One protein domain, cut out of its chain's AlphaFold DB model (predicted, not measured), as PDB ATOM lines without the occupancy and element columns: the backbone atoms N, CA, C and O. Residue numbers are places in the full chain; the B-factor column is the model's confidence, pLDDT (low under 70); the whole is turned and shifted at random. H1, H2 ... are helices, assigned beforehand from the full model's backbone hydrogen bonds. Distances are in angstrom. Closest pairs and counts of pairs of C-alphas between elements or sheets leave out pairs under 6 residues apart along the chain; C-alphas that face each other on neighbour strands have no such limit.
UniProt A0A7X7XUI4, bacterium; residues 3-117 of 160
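Overview. This is residues 3 to 117 of the 160 residues of a protein of bacterium (UniProt A0A7X7XUI4). H2 lies in the middle, with short H5 crossing it, H1 reaching away from its first end, and H3 and H4 as a crossed pair beside it. Residues 34 to 40 stick out. The printed part, 115 residues, has five named helices, H1 to H5, and no named strand; its class is all helix, with 53 residues, under half, in named elements. It is compact, radius of gyration of the C-alphas 15.5 A, spanning 46 by 38 by 21 A.

Along the chain. H1, residues 22 to 35, runs 20.0 A from C-alpha 22 at (48.450, 178.008, 87.048). H2 is residues 46 to 56, 14.9 A; H3 60 to 71, 17.6 A; H4 85 to 94, 14.3 A; H5 100 to 105, 8.6 A, ending at (59.573, 175.952, 81.053).

Arrangement. H2 and H5 touch, closest C-alphas Ile 54 and Ile 103, 6.2 A. H2 and H4 only just touch, with 3 pairs of C-alphas within 8 A, closest Glu 47 and Phe 85, 6.4 A. H3, with residues 65 to 69 alone, touches H4, closest C-alphas Ala 69 and Trp 88, 6.3 A, at a steep tilt of 57 degrees. H1 and H2 are close but not clearly touching, closest C-alphas Lys 22 and Trp 46, 6.5 A. Every O i to N i+4 pair is within hydrogen-bond range in H1, H2, H4 and H5; in H3, 7 of 8.

Size, cuts and confidence. The C-alphas farthest apart, Asn 38 and Phe 117, are 48.1 A apart. The printed part has no cut, H3 to H4 is a long link, and no printed residue is under 70 in pLDDT.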
ATOM      1  N   ILE A   3      49.849 169.181 100.879       92.62
ATOM      2  CA  ILE A   3      50.242 168.932  99.488       92.62
ATOM      3  C   ILE A   3      50.906 170.183  98.935       92.62
ATOM      4  O   ILE A   3      50.308 171.253  98.923       92.62
ATOM      5  N   ASN A   4      52.128 170.041  98.437       92.56
ATOM      6  CA  ASN A   4      52.876 171.150  97.863       92.56
ATOM      7  C   ASN A   4      53.158 170.872  96.386       92.56
ATOM      8  O   ASN A   4      53.429 169.720  96.031       92.56
ATOM      9  N   PRO A   5      53.102 171.896  95.518       94.75
ATOM     10  CA  PRO A   5      53.605 171.742  94.165       94.75
ATOM     11  C   PRO A   5      55.104 171.435  94.219       94.75
ATOM     12  O   PRO A   5      55.831 171.935  95.079       94.75
ATOM     13  N   LEU A   6      55.564 170.608  93.286       95.88
ATOM     14  CA  LEU A   6      56.988 170.365  93.110       95.88
ATOM     15  C   LEU A   6      57.656 171.674  92.673       95.88
ATOM     16  O   LEU A   6      57.293 172.233  91.639       95.88
ATOM     17  N   ILE A   7      58.638 172.130  93.449       97.38
ATOM     18  CA  ILE A   7      59.541 173.213  93.063       97.38
ATOM     19  C   ILE A   7      60.831 172.562  92.566       97.38
ATOM     20  O   ILE A   7      61.556 171.991  93.383       97.38
ATOM     21  N   PRO A   8      61.144 172.604  91.262       96.81
ATOM     22  CA  PRO A   8      62.433 172.131  90.784       96.81
ATOM     23  C   PRO A   8      63.568 172.949  91.414       96.81
ATOM     24  O   PRO A   8      63.519 174.181  91.424       96.81
ATOM     25  N   LYS A   9      64.589 172.272  91.942       97.12
ATOM     26  CA  LYS A   9      65.721 172.909  92.629       97.12
ATOM     27  C   LYS A   9      67.042 172.577  91.938       97.12
ATOM     28  O   LYS A   9      67.164 171.453  91.439       97.12
ATOM     29  N   PRO A  10      68.024 173.493  91.950       97.38
ATOM     30  CA  PRO A  10      69.396 173.201  91.552       97.38
ATOM     31  C   PRO A  10      69.932 171.948  92.229       97.38
ATOM     32  O   PRO A  10      69.554 171.637  93.360       97.38
ATOM     33  N   PHE A  11      70.818 171.242  91.534       96.62
ATOM     34  CA  PHE A  11      71.512 170.062  92.049       96.62
ATOM     35  C   PHE A  11      70.607 168.893  92.458       96.62
ATOM     36  O   PHE A  11      71.016 168.002  93.202       96.62
ATOM     37  N   THR A  12      69.376 168.869  91.953       96.81
ATOM     38  CA  THR A  12      68.456 167.744  92.127       96.81
ATOM     39  C   THR A  12      68.207 167.047  90.791       96.81
ATOM     40  O   THR A  12      68.344 167.674  89.737       96.81
ATOM     41  N   PRO A  13      67.766 165.776  90.790       96.94
ATOM     42  CA  PRO A  13      67.357 165.094  89.559       96.94
ATOM     43  C   PRO A  13      66.256 165.835  88.782       96.94
ATOM     44  O   PRO A  13      66.106 165.651  87.578       96.94
ATOM     45  N   PHE A  14      65.497 166.703  89.455       97.44
ATOM     46  CA  PHE A  14      64.395 167.455  88.863       97.44
ATOM     47  C   PHE A  14      64.784 168.859  88.399       97.44
ATOM     48  O   PHE A  14      63.918 169.578  87.916       97.44
ATOM     49  N   GLN A  15      66.055 169.267  88.490       97.44
ATOM     50  CA  GLN A  15      66.487 170.640  88.184       97.44
ATOM     51  C   GLN A  15      66.151 171.117  86.755       97.44
ATOM     52  O   GLN A  15      65.988 172.315  86.528       97.44
ATOM     53  N   TRP A  16      65.975 170.180  85.817       97.44
ATOM     54  CA  TRP A  16      65.600 170.425  84.420       97.44
ATOM     55  C   TRP A  16      64.090 170.516  84.170       97.44
ATOM     56  O   TRP A  16      63.674 170.922  83.091       97.44
ATOM     57  N   GLU A  17      63.254 170.114  85.127       97.25
ATOM     58  CA  GLU A  17      61.809 170.023  84.919       97.25
ATOM     59  C   GLU A  17      61.142 171.401  84.864       97.25
ATOM     60  O   GLU A  17      61.580 172.362  85.501       97.25
ATOM     61  N   LYS A  18      60.039 171.500  84.125       97.50
ATOM     62  CA  LYS A  18      59.207 172.705  84.130       97.50
ATOM     63  C   LYS A  18      58.517 172.902  85.480       97.50
ATOM     64  O   LYS A  18      58.200 171.938  86.180       97.50
ATOM     65  N   PHE A  19      58.220 174.151  85.814       98.12
ATOM     66  CA  PHE A  19      57.260 174.456  86.866       98.12
ATOM     67  C   PHE A  19      55.828 174.311  86.326       98.12
ATOM     68  O   PHE A  19      55.560 174.486  85.136       98.12
ATOM     69  N   ILE A  20      54.888 173.935  87.192       97.56
ATOM     70  CA  ILE A  20      53.495 173.699  86.801       97.56
ATOM     71  C   ILE A  20      52.787 175.014  86.429       97.56
ATOM     72  O   ILE A  20      52.912 176.021  87.125       97.56
ATOM     73  N   SER A  21      51.987 175.006  85.358       97.44
ATOM     74  CA  SER A  21      51.159 176.169  85.000       97.44
ATOM     75  C   SER A  21      50.038 176.407  86.021       97.44
ATOM     76  O   SER A  21      49.568 175.466  86.667       97.44
ATOM     77  N   LYS A  22      49.559 177.654  86.141       97.06
ATOM     78  CA  LYS A  22      48.450 178.008  87.048       97.06
ATOM     79  C   LYS A  22      47.173 177.217  86.744       97.06
ATOM     80  O   LYS A  22      46.487 176.761  87.663       97.06
ATOM     81  N   ASP A  23      46.896 176.979  85.464       97.88
ATOM     82  CA  ASP A  23      45.742 176.196  85.018       97.88
ATOM     83  C   ASP A  23      45.863 174.722  85.407       97.88
ATOM     84  O   ASP A  23      44.916 174.129  85.927       97.88
ATOM     85  N   GLU A  24      47.029 174.113  85.172       97.69
ATOM     86  CA  GLU A  24      47.270 172.715  85.534       97.69
ATOM     87  C   GLU A  24      47.249 172.529  87.058       97.69
ATOM     88  O   GLU A  24      46.637 171.579  87.552       97.69
ATOM     89  N   PHE A  25      47.839 173.464  87.807       97.69
ATOM     90  CA  PHE A  25      47.789 173.482  89.266       97.69
ATOM     91  C   PHE A  25      46.346 173.525  89.777       97.69
ATOM     92  O   PHE A  25      45.938 172.661  90.556       97.69
ATOM     93  N   THR A  26      45.547 174.479  89.288       96.88
ATOM     94  CA  THR A  26      44.138 174.643  89.681       96.88
ATOM     95  C   THR A  26      43.331 173.376  89.402       96.88
ATOM     96  O   THR A  26      42.582 172.912  90.266       96.88
ATOM     97  N   LYS A  27      43.522 172.766  88.225       97.75
ATOM     98  CA  LYS A  27      42.869 171.504  87.847       97.75
ATOM     99  C   LYS A  27      43.248 170.358  88.790       97.75
ATOM    100  O   LYS A  27      42.359 169.666  89.281       97.75
ATOM    101  N   LYS A  28      44.540 170.170  89.083       96.69
ATOM    102  CA  LYS A  28      45.016 169.093  89.972       96.69
ATOM    103  C   LYS A  28      44.536 169.268  91.409       96.69
ATOM    104  O   LYS A  28      44.054 168.309  92.004       96.69
ATOM    105  N   ILE A  29      44.602 170.484  91.953       95.44
ATOM    106  CA  ILE A  29      44.103 170.771  93.304       95.44
ATOM    107  C   ILE A  29      42.597 170.527  93.400       95.44
ATOM    108  O   ILE A  29      42.144 169.979  94.403       95.44
ATOM    109  N   LYS A  30      41.820 170.870  92.364       95.06
ATOM    110  CA  LYS A  30      40.386 170.555  92.322       95.06
ATOM    111  C   LYS A  30      40.137 169.047  92.399       95.06
ATOM    112  O   LYS A  30      39.392 168.613  93.266       95.06
ATOM    113  N   ILE A  31      40.820 168.254  91.570       95.94
ATOM    114  CA  ILE A  31      40.701 166.785  91.582       95.94
ATOM    115  C   ILE A  31      41.005 166.212  92.974       95.94
ATOM    116  O   ILE A  31      40.268 165.369  93.477       95.94
ATOM    117  N   ILE A  32      42.073 166.692  93.614       94.06
ATOM    118  CA  ILE A  32      42.465 166.258  94.959       94.06
ATOM    119  C   ILE A  32      41.387 166.613  95.990       94.06
ATOM    120  O   ILE A  32      41.022 165.766  96.805       94.06
ATOM    121  N   LYS A  33      40.877 167.851  95.961       91.88
ATOM    122  CA  LYS A  33      39.808 168.307  96.863       91.88
ATOM    123  C   LYS A  33      38.536 167.480  96.706       91.88
ATOM    124  O   LYS A  33      37.920 167.137  97.707       91.88
ATOM    125  N   ASP A  34      38.176 167.143  95.472       94.06
ATOM    126  CA  ASP A  34      36.975 166.363  95.171       94.06
ATOM    127  C   ASP A  34      37.136 164.883  95.587       94.06
ATOM    128  O   ASP A  34      36.163 164.229  95.974       94.06
ATOM    129  N   GLY A  35      38.365 164.349  95.536       93.69
ATOM    130  CA  GLY A  35      38.679 162.956  95.869       93.69
ATOM    131  C   GLY A  35      38.915 162.672  97.357       93.69
ATOM    132  O   GLY A  35      38.654 161.559  97.815       93.69
ATOM    133  N   ILE A  36      39.393 163.649  98.132       90.62
ATOM    134  CA  ILE A  36      39.710 163.473  99.556       90.62
ATOM    135  C   ILE A  36      38.555 163.992 100.418       90.62
ATOM    136  O   ILE A  36      38.297 165.191 100.484       90.62
ATOM    137  N   LYS A  37      37.891 163.089 101.148       88.44
ATOM    138  CA  LYS A  37      36.815 163.415 102.103       88.44
ATOM    139  C   LYS A  37      37.281 163.211 103.543       88.44
ATOM    140  O   LYS A  37      38.107 162.344 103.807       88.44
ATOM    141  N   ASN A  38      36.711 163.975 104.477       90.88
ATOM    142  CA  ASN A  38      36.940 163.851 105.927       90.88
ATOM    143  C   ASN A  38      38.401 164.034 106.380       90.88
ATOM    144  O   ASN A  38      38.797 163.539 107.432       90.88
ATOM    145  N   VAL A  39      39.208 164.760 105.605       92.19
ATOM    146  CA  VAL A  39      40.593 165.089 105.953       92.19
ATOM    147  C   VAL A  39      40.807 166.580 105.756       92.19
ATOM    148  O   VAL A  39      40.419 167.138 104.733       92.19
ATOM    149  N   ASN A  40      41.466 167.227 106.717       89.88
ATOM    150  CA  ASN A  40      41.904 168.607 106.545       89.88
ATOM    151  C   ASN A  40      43.038 168.651 105.507       89.88
ATOM    152  O   ASN A  40      44.123 168.098 105.735       89.88
ATOM    153  N   LEU A  41      42.760 169.254 104.352       90.88
ATOM    154  CA  LEU A  41      43.709 169.435 103.265       90.88
ATOM    155  C   LEU A  41      44.307 170.840 103.336       90.88
ATOM    156  O   LEU A  41      43.610 171.826 103.105       90.88
ATOM    157  N   ASN A  42      45.613 170.908 103.575       91.75
ATOM    158  CA  ASN A  42      46.394 172.125 103.419       91.75
ATOM    159  C   ASN A  42      47.241 172.022 102.146       91.75
ATOM    160  O   ASN A  42      47.781 170.958 101.842       91.75
ATOM    161  N   TYR A  43      47.369 173.107 101.395       92.25
ATOM    162  CA  TYR A  43      48.259 173.153 100.243       92.25
ATOM    163  C   TYR A  43      48.824 174.553 100.059       92.25
ATOM    164  O   TYR A  43      48.160 175.547 100.356       92.25
ATOM    165  N   ARG A  44      50.056 174.622  99.560       92.12
ATOM    166  CA  ARG A  44      50.707 175.893  99.249       92.12
ATOM    167  C   ARG A  44      50.125 176.521  97.983       92.12
ATOM    168  O   ARG A  44      49.799 175.798  97.041       92.12
ATOM    169  N   GLY A  45      50.006 177.849  97.956       93.50
ATOM    170  CA  GLY A  45      49.491 178.589  96.807       93.50
ATOM    171  C   GLY A  45      50.388 178.466  95.576       93.50
ATOM    172  O   GLY A  45      51.589 178.190  95.679       93.50
ATOM    173  N   TRP A  46      49.803 178.676  94.395       96.94
ATOM    174  CA  TRP A  46      50.567 178.674  93.149       96.94
ATOM    175  C   TRP A  46      51.492 179.887  93.078       96.94
ATOM    176  O   TRP A  46      52.644 179.736  92.703       96.94
ATOM    177  N   GLU A  47      51.013 181.055  93.496       96.62
ATOM    178  CA  GLU A  47      51.724 182.333  93.452       96.62
ATOM    179  C   GLU A  47      53.028 182.304  94.267       96.62
ATOM    180  O   GLU A  47      54.100 182.614  93.750       96.62
ATOM    181  N   GLU A  48      52.963 181.849  95.520       94.75
ATOM    182  CA  GLU A  48      54.133 181.703  96.403       94.75
ATOM    183  C   GLU A  48      55.149 180.716  95.804       94.75
ATOM    184  O   GLU A  48      56.360 180.935  95.809       94.75
ATOM    185  N   SER A  49      54.631 179.616  95.257       96.31
ATOM    186  CA  SER A  49      55.418 178.550  94.641       96.31
ATOM    187  C   SER A  49      56.061 178.987  93.324       96.31
ATOM    188  O   SER A  49      57.164 178.557  93.006       96.31
ATOM    189  N   PHE A  50      55.387 179.854  92.571       97.19
ATOM    190  CA  PHE A  50      55.859 180.428  91.318       97.19
ATOM    191  C   PHE A  50      57.068 181.333  91.553       97.19
ATOM    192  O   PHE A  50      58.102 181.147  90.914       97.19
ATOM    193  N   ILE A  51      56.973 182.246  92.524       96.69
ATOM    194  CA  ILE A  51      58.100 183.108  92.899       96.69
ATOM    195  C   ILE A  51      59.260 182.275  93.442       96.69
ATOM    196  O   ILE A  51      60.405 182.484  93.040       96.69
ATOM    197  N   GLU A  52      58.986 181.262  94.270       96.12
ATOM    198  CA  GLU A  52      60.044 180.365  94.732       96.12
ATOM    199  C   GLU A  52      60.712 179.612  93.576       96.12
ATOM    200  O   GLU A  52      61.935 179.484  93.574       96.12
ATOM    201  N   ALA A  53      59.957 179.121  92.592       97.00
ATOM    202  CA  ALA A  53      60.516 178.414  91.442       97.00
ATOM    203  C   ALA A  53      61.452 179.303  90.611       97.00
ATOM    204  O   ALA A  53      62.495 178.816  90.169       97.00
ATOM    205  N   ILE A  54      61.109 180.587  90.447       97.00
ATOM    206  CA  ILE A  54      61.958 181.585  89.782       97.00
ATOM    207  C   ILE A  54      63.237 181.817  90.589       97.00
ATOM    208  O   ILE A  54      64.331 181.641  90.062       97.00
ATOM    209  N   ILE A  55      63.110 182.140  91.879       96.19
ATOM    210  CA  ILE A  55      64.257 182.449  92.749       96.19
ATOM    211  C   ILE A  55      65.196 181.248  92.886       96.19
ATOM    212  O   ILE A  55      66.413 181.395  92.866       96.19
ATOM    213  N   SER A  56      64.642 180.042  93.001       95.62
ATOM    214  CA  SER A  56      65.429 178.834  93.272       95.62
ATOM    215  C   SER A  56      66.365 178.453  92.138       95.62
ATOM    216  O   SER A  56      67.396 177.850  92.399       95.62
ATOM    217  N   ARG A  57      65.979 178.736  90.894       96.44
ATOM    218  CA  ARG A  57      66.740 178.398  89.682       96.44
ATOM    219  C   ARG A  57      67.133 179.654  88.908       96.44
ATOM    220  O   ARG A  57      67.287 179.603  87.691       96.44
ATOM    221  N   GLY A  58      67.236 180.773  89.616       94.12
ATOM    222  CA  GLY A  58      67.580 182.054  89.035       94.12
ATOM    223  C   GLY A  58      69.035 182.135  88.601       94.12
ATOM    224  O   GLY A  58      69.911 181.523  89.210       94.12
ATOM    225  N   ASP A  59      69.267 182.906  87.547       94.12
ATOM    226  CA  ASP A  59      70.580 183.400  87.149       94.12
ATOM    227  C   ASP A  59      70.847 184.779  87.780       94.12
ATOM    228  O   ASP A  59      70.113 185.237  88.664       94.12
ATOM    229  N   GLU A  60      71.896 185.468  87.334       92.88
ATOM    230  CA  GLU A  60      72.248 186.798  87.823       92.88
ATOM    231  C   GLU A  60      71.119 187.826  87.652       92.88
ATOM    232  O   GLU A  60      70.990 188.720  88.492       92.88
ATOM    233  N   GLN A  61      70.244 187.681  86.646       94.62
ATOM    234  CA  GLN A  61      69.121 188.606  86.420       94.62
ATOM    235  C   GLN A  61      68.095 188.536  87.555       94.62
ATOM    236  O   GLN A  61      67.448 189.530  87.887       94.62
ATOM    237  N   ILE A  62      67.962 187.377  88.203       96.12
ATOM    238  CA  ILE A  62      67.017 187.199  89.308       96.12
ATOM    239  C   ILE A  62      67.464 187.951  90.569       96.12
ATOM    240  O   ILE A  62      66.624 188.296  91.402       96.12
ATOM    241  N   SER A  63      68.748 188.308  90.689       94.56
ATOM    242  CA  SER A  63      69.202 189.203  91.761       94.56
ATOM    243  C   SER A  63      68.553 190.590  91.662       94.56
ATOM    244  O   SER A  63      68.122 191.139  92.678       94.56
ATOM    245  N   GLU A  64      68.388 191.118  90.442       95.56
ATOM    246  CA  GLU A  64      67.695 192.385  90.203       95.56
ATOM    247  C   GLU A  64      66.201 192.255  90.522       95.56
ATOM    248  O   GLU A  64      65.651 193.132  91.181       95.56
ATOM    249  N   LEU A  65      65.554 191.143  90.151       96.38
ATOM    250  CA  LEU A  65      64.151 190.891  90.510       96.38
ATOM    251  C   LEU A  65      63.931 190.945  92.033       96.38
ATOM    252  O   LEU A  65      62.992 191.589  92.501       96.38
ATOM    253  N   ILE A  66      64.804 190.296  92.809       95.56
ATOM    254  CA  ILE A  66      64.732 190.299  94.278       95.56
ATOM    255  C   ILE A  66      64.973 191.709  94.832       95.56
ATOM    256  O   ILE A  66      64.269 192.145  95.746       95.56
ATOM    257  N   TYR A  67      65.954 192.429  94.286       96.06
ATOM    258  CA  TYR A  67      66.269 193.791  94.712       96.06
ATOM    259  C   TYR A  67      65.103 194.757  94.453       96.06
ATOM    260  O   TYR A  67      64.729 195.535  95.330       96.06
ATOM    261  N   GLU A  68      64.468 194.655  93.290       96.56
ATOM    262  CA  GLU A  68      63.293 195.448  92.937       96.56
ATOM    263  C   GLU A  68      62.087 195.120  93.808       96.56
ATOM    264  O   GLU A  68      61.387 196.031  94.253       96.56
ATOM    265  N   ALA A  69      61.864 193.841  94.120       96.25
ATOM    266  CA  ALA A  69      60.814 193.442  95.051       96.25
ATOM    267  C   ALA A  69      61.022 194.117  96.415       96.25
ATOM    268  O   ALA A  69      60.099 194.734  96.950       96.25
ATOM    269  N   TYR A  70      62.256 194.101  96.930       96.38
ATOM    270  CA  TYR A  70      62.610 194.788  98.171       96.38
ATOM    271  C   TYR A  70      62.350 196.304  98.113       96.38
ATOM    272  O   TYR A  70      61.759 196.858  99.045       96.38
ATOM    273  N   LEU A  71      62.749 196.979  97.026       96.75
ATOM    274  CA  LEU A  71      62.497 198.416  96.838       96.75
ATOM    275  C   LEU A  71      61.000 198.746  96.772       96.75
ATOM    276  O   LEU A  71      60.587 199.813  97.221       96.75
ATOM    277  N   ASN A  72      60.183 197.812  96.282       96.00
ATOM    278  CA  ASN A  72      58.725 197.923  96.237       96.00
ATOM    279  C   ASN A  72      58.034 197.405  97.515       96.00
ATOM    280  O   ASN A  72      56.814 197.268  97.546       96.00
ATOM    281  N   GLY A  73      58.792 197.167  98.589       94.00
ATOM    282  CA  GLY A  73      58.249 196.882  99.917       94.00
ATOM    283  C   GLY A  73      58.080 195.403 100.261       94.00
ATOM    284  O   GLY A  73      57.675 195.119 101.388       94.00
ATOM    285  N   GLU A  74      58.439 194.468  99.374       95.19
ATOM    286  CA  GLU A  74      58.421 193.037  99.699       95.19
ATOM    287  C   GLU A  74      59.447 192.718 100.786       95.19
ATOM    288  O   GLU A  74      60.660 192.884 100.620       95.19
ATOM    289  N   LYS A  75      58.943 192.271 101.937       92.75
ATOM    290  CA  LYS A  75      59.725 191.889 103.113       92.75
ATOM    291  C   LYS A  75      58.980 190.781 103.838       92.75
ATOM    292  O   LYS A  75      57.762 190.811 103.927       92.75
ATOM    293  N   PHE A  76      59.716 189.825 104.401       89.50
ATOM    294  CA  PHE A  76      59.133 188.689 105.126       89.50
ATOM    295  C   PHE A  76      58.131 187.859 104.303       89.50
ATOM    296  O   PHE A  76      57.245 187.232 104.877       89.50
ATOM    297  N   SER A  77      58.329 187.763 102.983       88.31
ATOM    298  CA  SER A  77      57.467 187.055 102.019       88.31
ATOM    299  C   SER A  77      57.290 185.546 102.283       88.31
ATOM    300  O   SER A  77      56.534 184.875 101.590       88.31
ATOM    301  N   ASN A  78      57.976 184.990 103.288       84.44
ATOM    302  CA  ASN A  78      57.733 183.634 103.787       84.44
ATOM    303  C   ASN A  78      56.463 183.529 104.661       84.44
ATOM    304  O   ASN A  78      56.002 182.428 104.947       84.44
ATOM    305  N   TRP A  79      55.923 184.661 105.115       87.00
ATOM    306  CA  TRP A  79      54.690 184.752 105.893       87.00
ATOM    307  C   TRP A  79      53.582 185.196 104.951       87.00
ATOM    308  O   TRP A  79      53.720 186.217 104.280       87.00
ATOM    309  N   LYS A  80      52.492 184.430 104.893       83.75
ATOM    310  CA  LYS A  80      51.441 184.619 103.889       83.75
ATOM    311  C   LYS A  80      50.825 186.019 103.938       83.75
ATOM    312  O   LYS A  80      50.588 186.615 102.897       83.75
ATOM    313  N   GLU A  81      50.617 186.556 105.135       88.00
ATOM    314  CA  GLU A  81      50.146 187.926 105.366       88.00
ATOM    315  C   GLU A  81      51.076 189.031 104.836       88.00
ATOM    316  O   GLU A  81      50.620 190.158 104.670       88.00
ATOM    317  N   ASN A  82      52.343 188.723 104.547       89.56
ATOM    318  CA  ASN A  82      53.337 189.678 104.047       89.56
ATOM    319  C   ASN A  82      53.745 189.418 102.586       89.56
ATOM    320  O   ASN A  82      54.660 190.070 102.085       89.56
ATOM    321  N   PHE A  83      53.115 188.454 101.909       94.75
ATOM    322  CA  PHE A  83      53.403 188.126 100.515       94.75
ATOM    323  C   PHE A  83      52.400 188.809  99.580       94.75
ATOM    324  O   PHE A  83      51.229 188.427  99.542       94.75
ATOM    325  N   HIS A  84      52.865 189.780  98.787       95.62
ATOM    326  CA  HIS A  84      52.028 190.507  97.829       95.62
ATOM    327  C   HIS A  84      52.429 190.120  96.407       95.62
ATOM    328  O   HIS A  84      53.350 190.680  95.804       95.62
ATOM    329  N   PHE A  85      51.739 189.126  95.851       96.31
ATOM    330  CA  PHE A  85      52.044 188.609  94.518       96.31
ATOM    331  C   PHE A  85      51.940 189.686  93.429       96.31
ATOM    332  O   PHE A  85      52.710 189.673  92.470       96.31
ATOM    333  N   GLU A  86      51.035 190.647  93.596       96.12
ATOM    334  CA  GLU A  86      50.826 191.769  92.683       96.12
ATOM    335  C   GLU A  86      52.099 192.607  92.505       96.12
ATOM    336  O   GLU A  86      52.376 193.074  91.399       96.12
ATOM    337  N   THR A  87      52.907 192.755  93.562       96.12
ATOM    338  CA  THR A  87      54.195 193.458  93.505       96.12
ATOM    339  C   THR A  87      55.166 192.736  92.576       96.12
ATOM    340  O   THR A  87      55.742 193.348  91.675       96.12
ATOM    341  N   TRP A  88      55.305 191.420  92.741       96.50
ATOM    342  CA  TRP A  88      56.162 190.597  91.890       96.50
ATOM    343  C   TRP A  88      55.673 190.573  90.442       96.50
ATOM    344  O   TRP A  88      56.468 190.715  89.515       96.50
ATOM    345  N   GLU A  89      54.362 190.432  90.237       95.81
ATOM    346  CA  GLU A  89      53.761 190.414  88.906       95.81
ATOM    347  C   GLU A  89      53.989 191.741  88.167       95.81
ATOM    348  O   GLU A  89      54.323 191.742  86.981       95.81
ATOM    349  N   LYS A  90      53.859 192.872  88.870       96.75
ATOM    350  CA  LYS A  90      54.152 194.201  88.326       96.75
ATOM    351  C   LYS A  90      55.609 194.301  87.870       96.75
ATOM    352  O   LYS A  90      55.852 194.675  86.725       96.75
ATOM    353  N   ILE A  91      56.561 193.916  88.720       97.06
ATOM    354  CA  ILE A  91      57.996 193.991  88.403       97.06
ATOM    355  C   ILE A  91      58.334 193.103  87.200       97.06
ATOM    356  O   ILE A  91      59.012 193.562  86.287       97.06
ATOM    357  N   LEU A  92      57.818 191.869  87.153       95.69
ATOM    358  CA  LEU A  92      58.016 190.944  86.027       95.69
ATOM    359  C   LEU A  92      57.420 191.463  84.704       95.69
ATOM    360  O   LEU A  92      57.917 191.123  83.631       95.69
ATOM    361  N   LYS A  93      56.350 192.269  84.758       94.25
ATOM    362  CA  LYS A  93      55.746 192.916  83.579       94.25
ATOM    363  C   LYS A  93      56.536 194.145  83.122       94.25
ATOM    364  O   LYS A  93      56.687 194.355  81.919       94.25
ATOM    365  N   GLU A  94      57.002 194.965  84.061       94.62
ATOM    366  CA  GLU A  94      57.723 196.216  83.785       94.62
ATOM    367  C   GLU A  94      59.167 195.963  83.348       94.62
ATOM    368  O   GLU A  94      59.657 196.577  82.397       94.62
ATOM    369  N   LYS A  95      59.839 195.027  84.019       86.25
ATOM    370  CA  LYS A  95      61.217 194.636  83.750       86.25
ATOM    371  C   LYS A  95      61.225 193.272  83.074       86.25
ATOM    372  O   LYS A  95      60.800 192.268  83.633       86.25
ATOM    373  N   LYS A  96      61.694 193.233  81.826       86.50
ATOM    374  CA  LYS A  96      61.768 191.995  81.042       86.50
ATOM    375  C   LYS A  96      62.952 191.143  81.501       86.50
ATOM    376  O   LYS A  96      64.061 191.321  81.007       86.50
ATOM    377  N   PHE A  97      62.704 190.192  82.396       93.31
ATOM    378  CA  PHE A  97      63.690 189.181  82.791       93.31
ATOM    379  C   PHE A  97      63.681 188.022  81.792       93.31
ATOM    380  O   PHE A  97      62.807 187.155  81.826       93.31
ATOM    381  N   SER A  98      64.653 188.019  80.882       91.62
ATOM    382  CA  SER A  98      64.730 187.050  79.779       91.62
ATOM    383  C   SER A  98      64.841 185.589  80.235       91.62
ATOM    384  O   SER A  98      64.421 184.685  79.512       91.62
ATOM    385  N   SER A  99      65.365 185.345  81.439       93.62
ATOM    386  CA  SER A  99      65.560 184.004  81.989       93.62
ATOM    387  C   SER A  99      64.306 183.393  82.619       93.62
ATOM    388  O   SER A  99      64.224 182.169  82.725       93.62
ATOM    389  N   VAL A 100      63.292 184.192  82.974       96.19
ATOM    390  CA  VAL A 100      62.098 183.714  83.701       96.19
ATOM    391  C   VAL A 100      61.318 182.671  82.906       96.19
ATOM    392  O   VAL A 100      61.000 181.607  83.441       96.19
ATOM    393  N   ASP A 101      61.066 182.919  81.620       95.25
ATOM    394  CA  ASP A 101      60.346 181.964  80.771       95.25
ATOM    395  C   ASP A 101      61.094 180.634  80.662       95.25
ATOM    396  O   ASP A 101      60.484 179.562  80.698       95.25
ATOM    397  N   LYS A 102      62.425 180.686  80.575       95.06
ATOM    398  CA  LYS A 102      63.274 179.495  80.538       95.06
ATOM    399  C   LYS A 102      63.219 178.736  81.863       95.06
ATOM    400  O   LYS A 102      62.967 177.535  81.868       95.06
ATOM    401  N   ILE A 103      63.350 179.436  82.992       96.50
ATOM    402  CA  ILE A 103      63.247 178.836  84.327       96.50
ATOM    403  C   ILE A 103      61.909 178.108  84.488       96.50
ATOM    404  O   ILE A 103      61.870 176.974  84.964       96.50
ATOM    405  N   LEU A 104      60.803 178.726  84.075       97.06
ATOM    406  CA  LEU A 104      59.469 178.145  84.222       97.06
ATOM    407  C   LEU A 104      59.229 176.966  83.274       97.06
ATOM    408  O   LEU A 104      58.613 175.982  83.687       97.06
ATOM    409  N   ASN A 105      59.736 177.022  82.042       96.94
ATOM    410  CA  ASN A 105      59.573 175.952  81.053       96.94
ATOM    411  C   ASN A 105      60.571 174.796  81.214       96.94
ATOM    412  O   ASN A 105      60.370 173.733  80.625       96.94
ATOM    413  N   GLY A 106      61.587 174.967  82.060       96.56
ATOM    414  CA  GLY A 106      62.621 173.971  82.298       96.56
ATOM    415  C   GLY A 106      63.812 174.122  81.356       96.56
ATOM    416  O   GLY A 106      63.831 174.950  80.446       96.56
ATOM    417  N   PHE A 107      64.818 173.295  81.608       96.94
ATOM    418  CA  PHE A 107      66.112 173.351  80.938       96.94
ATOM    419  C   PHE A 107      66.334 172.078  80.117       96.94
ATOM    420  O   PHE A 107      65.910 170.985  80.504       96.94
ATOM    421  N   SER A 108      67.041 172.203  79.000       96.62
ATOM    422  CA  SER A 108      67.636 171.076  78.291       96.62
ATOM    423  C   SER A 108      68.640 170.350  79.190       96.62
ATOM    424  O   SER A 108      69.281 170.932  80.062       96.62
ATOM    425  N   THR A 109      68.807 169.048  78.989       96.25
ATOM    426  CA  THR A 109      69.821 168.282  79.729       96.25
ATOM    427  C   THR A 109      71.243 168.573  79.260       96.25
ATOM    428  O   THR A 109      72.182 168.336  80.017       96.25
ATOM    429  N   ASP A 110      71.379 169.106  78.044       95.06
ATOM    430  CA  ASP A 110      72.660 169.313  77.362       95.06
ATOM    431  C   ASP A 110      73.183 170.748  77.488       95.06
ATOM    432  O   ASP A 110      74.284 171.047  77.034       95.06
ATOM    433  N   GLU A 111      72.407 171.647  78.094       93.12
ATOM    434  CA  GLU A 111      72.833 173.026  78.304       93.12
ATOM    435  C   GLU A 111      73.562 173.230  79.637       93.12
ATOM    436  O   GLU A 111      73.398 172.475  80.608       93.12
ATOM    437  N   GLU A 112      74.368 174.286  79.668       94.62
ATOM    438  CA  GLU A 112      74.976 174.813  80.883       94.62
ATOM    439  C   GLU A 112      73.909 175.530  81.719       94.62
ATOM    440  O   GLU A 112      73.139 176.353  81.215       94.62
ATOM    441  N   LEU A 113      73.823 175.160  82.994       96.62
ATOM    442  CA  LEU A 113      72.856 175.712  83.935       96.62
ATOM    443  C   LEU A 113      73.480 176.896  84.681       96.62
ATOM    444  O   LEU A 113      74.676 176.858  84.973       96.62
ATOM    445  N   PRO A 114      72.681 177.898  85.095       95.94
ATOM    446  CA  PRO A 114      73.197 179.080  85.787       95.94
ATOM    447  C   PRO A 114      74.018 178.778  87.044       95.94
ATOM    448  O   PRO A 114      74.842 179.585  87.438       95.94
ATOM    449  N   TRP A 115      73.806 177.625  87.678       95.69
ATOM    450  CA  TRP A 115      74.487 177.200  88.903       95.69
ATOM    451  C   TRP A 115      75.567 176.131  88.677       95.69
ATOM    452  O   TRP A 115      76.130 175.638  89.654       95.69
ATOM    453  N   ASP A 116      75.875 175.756  87.428       95.44
ATOM    454  CA  ASP A 116      76.867 174.707  87.127       95.44
ATOM    455  C   ASP A 116      78.287 175.080  87.599       95.44
ATOM    456  O   ASP A 116      79.113 174.197  87.826       95.44
ATOM    457  N   PHE A 117      78.566 176.369  87.818       93.88
ATOM    458  CA  PHE A 117      79.842 176.839  88.364       93.88
ATOM    459  C   PHE A 117      80.041 176.507  89.855       93.88
ATOM    460  O   PHE A 117      81.146 176.652  90.381       93.88
TER     461      PHE A 117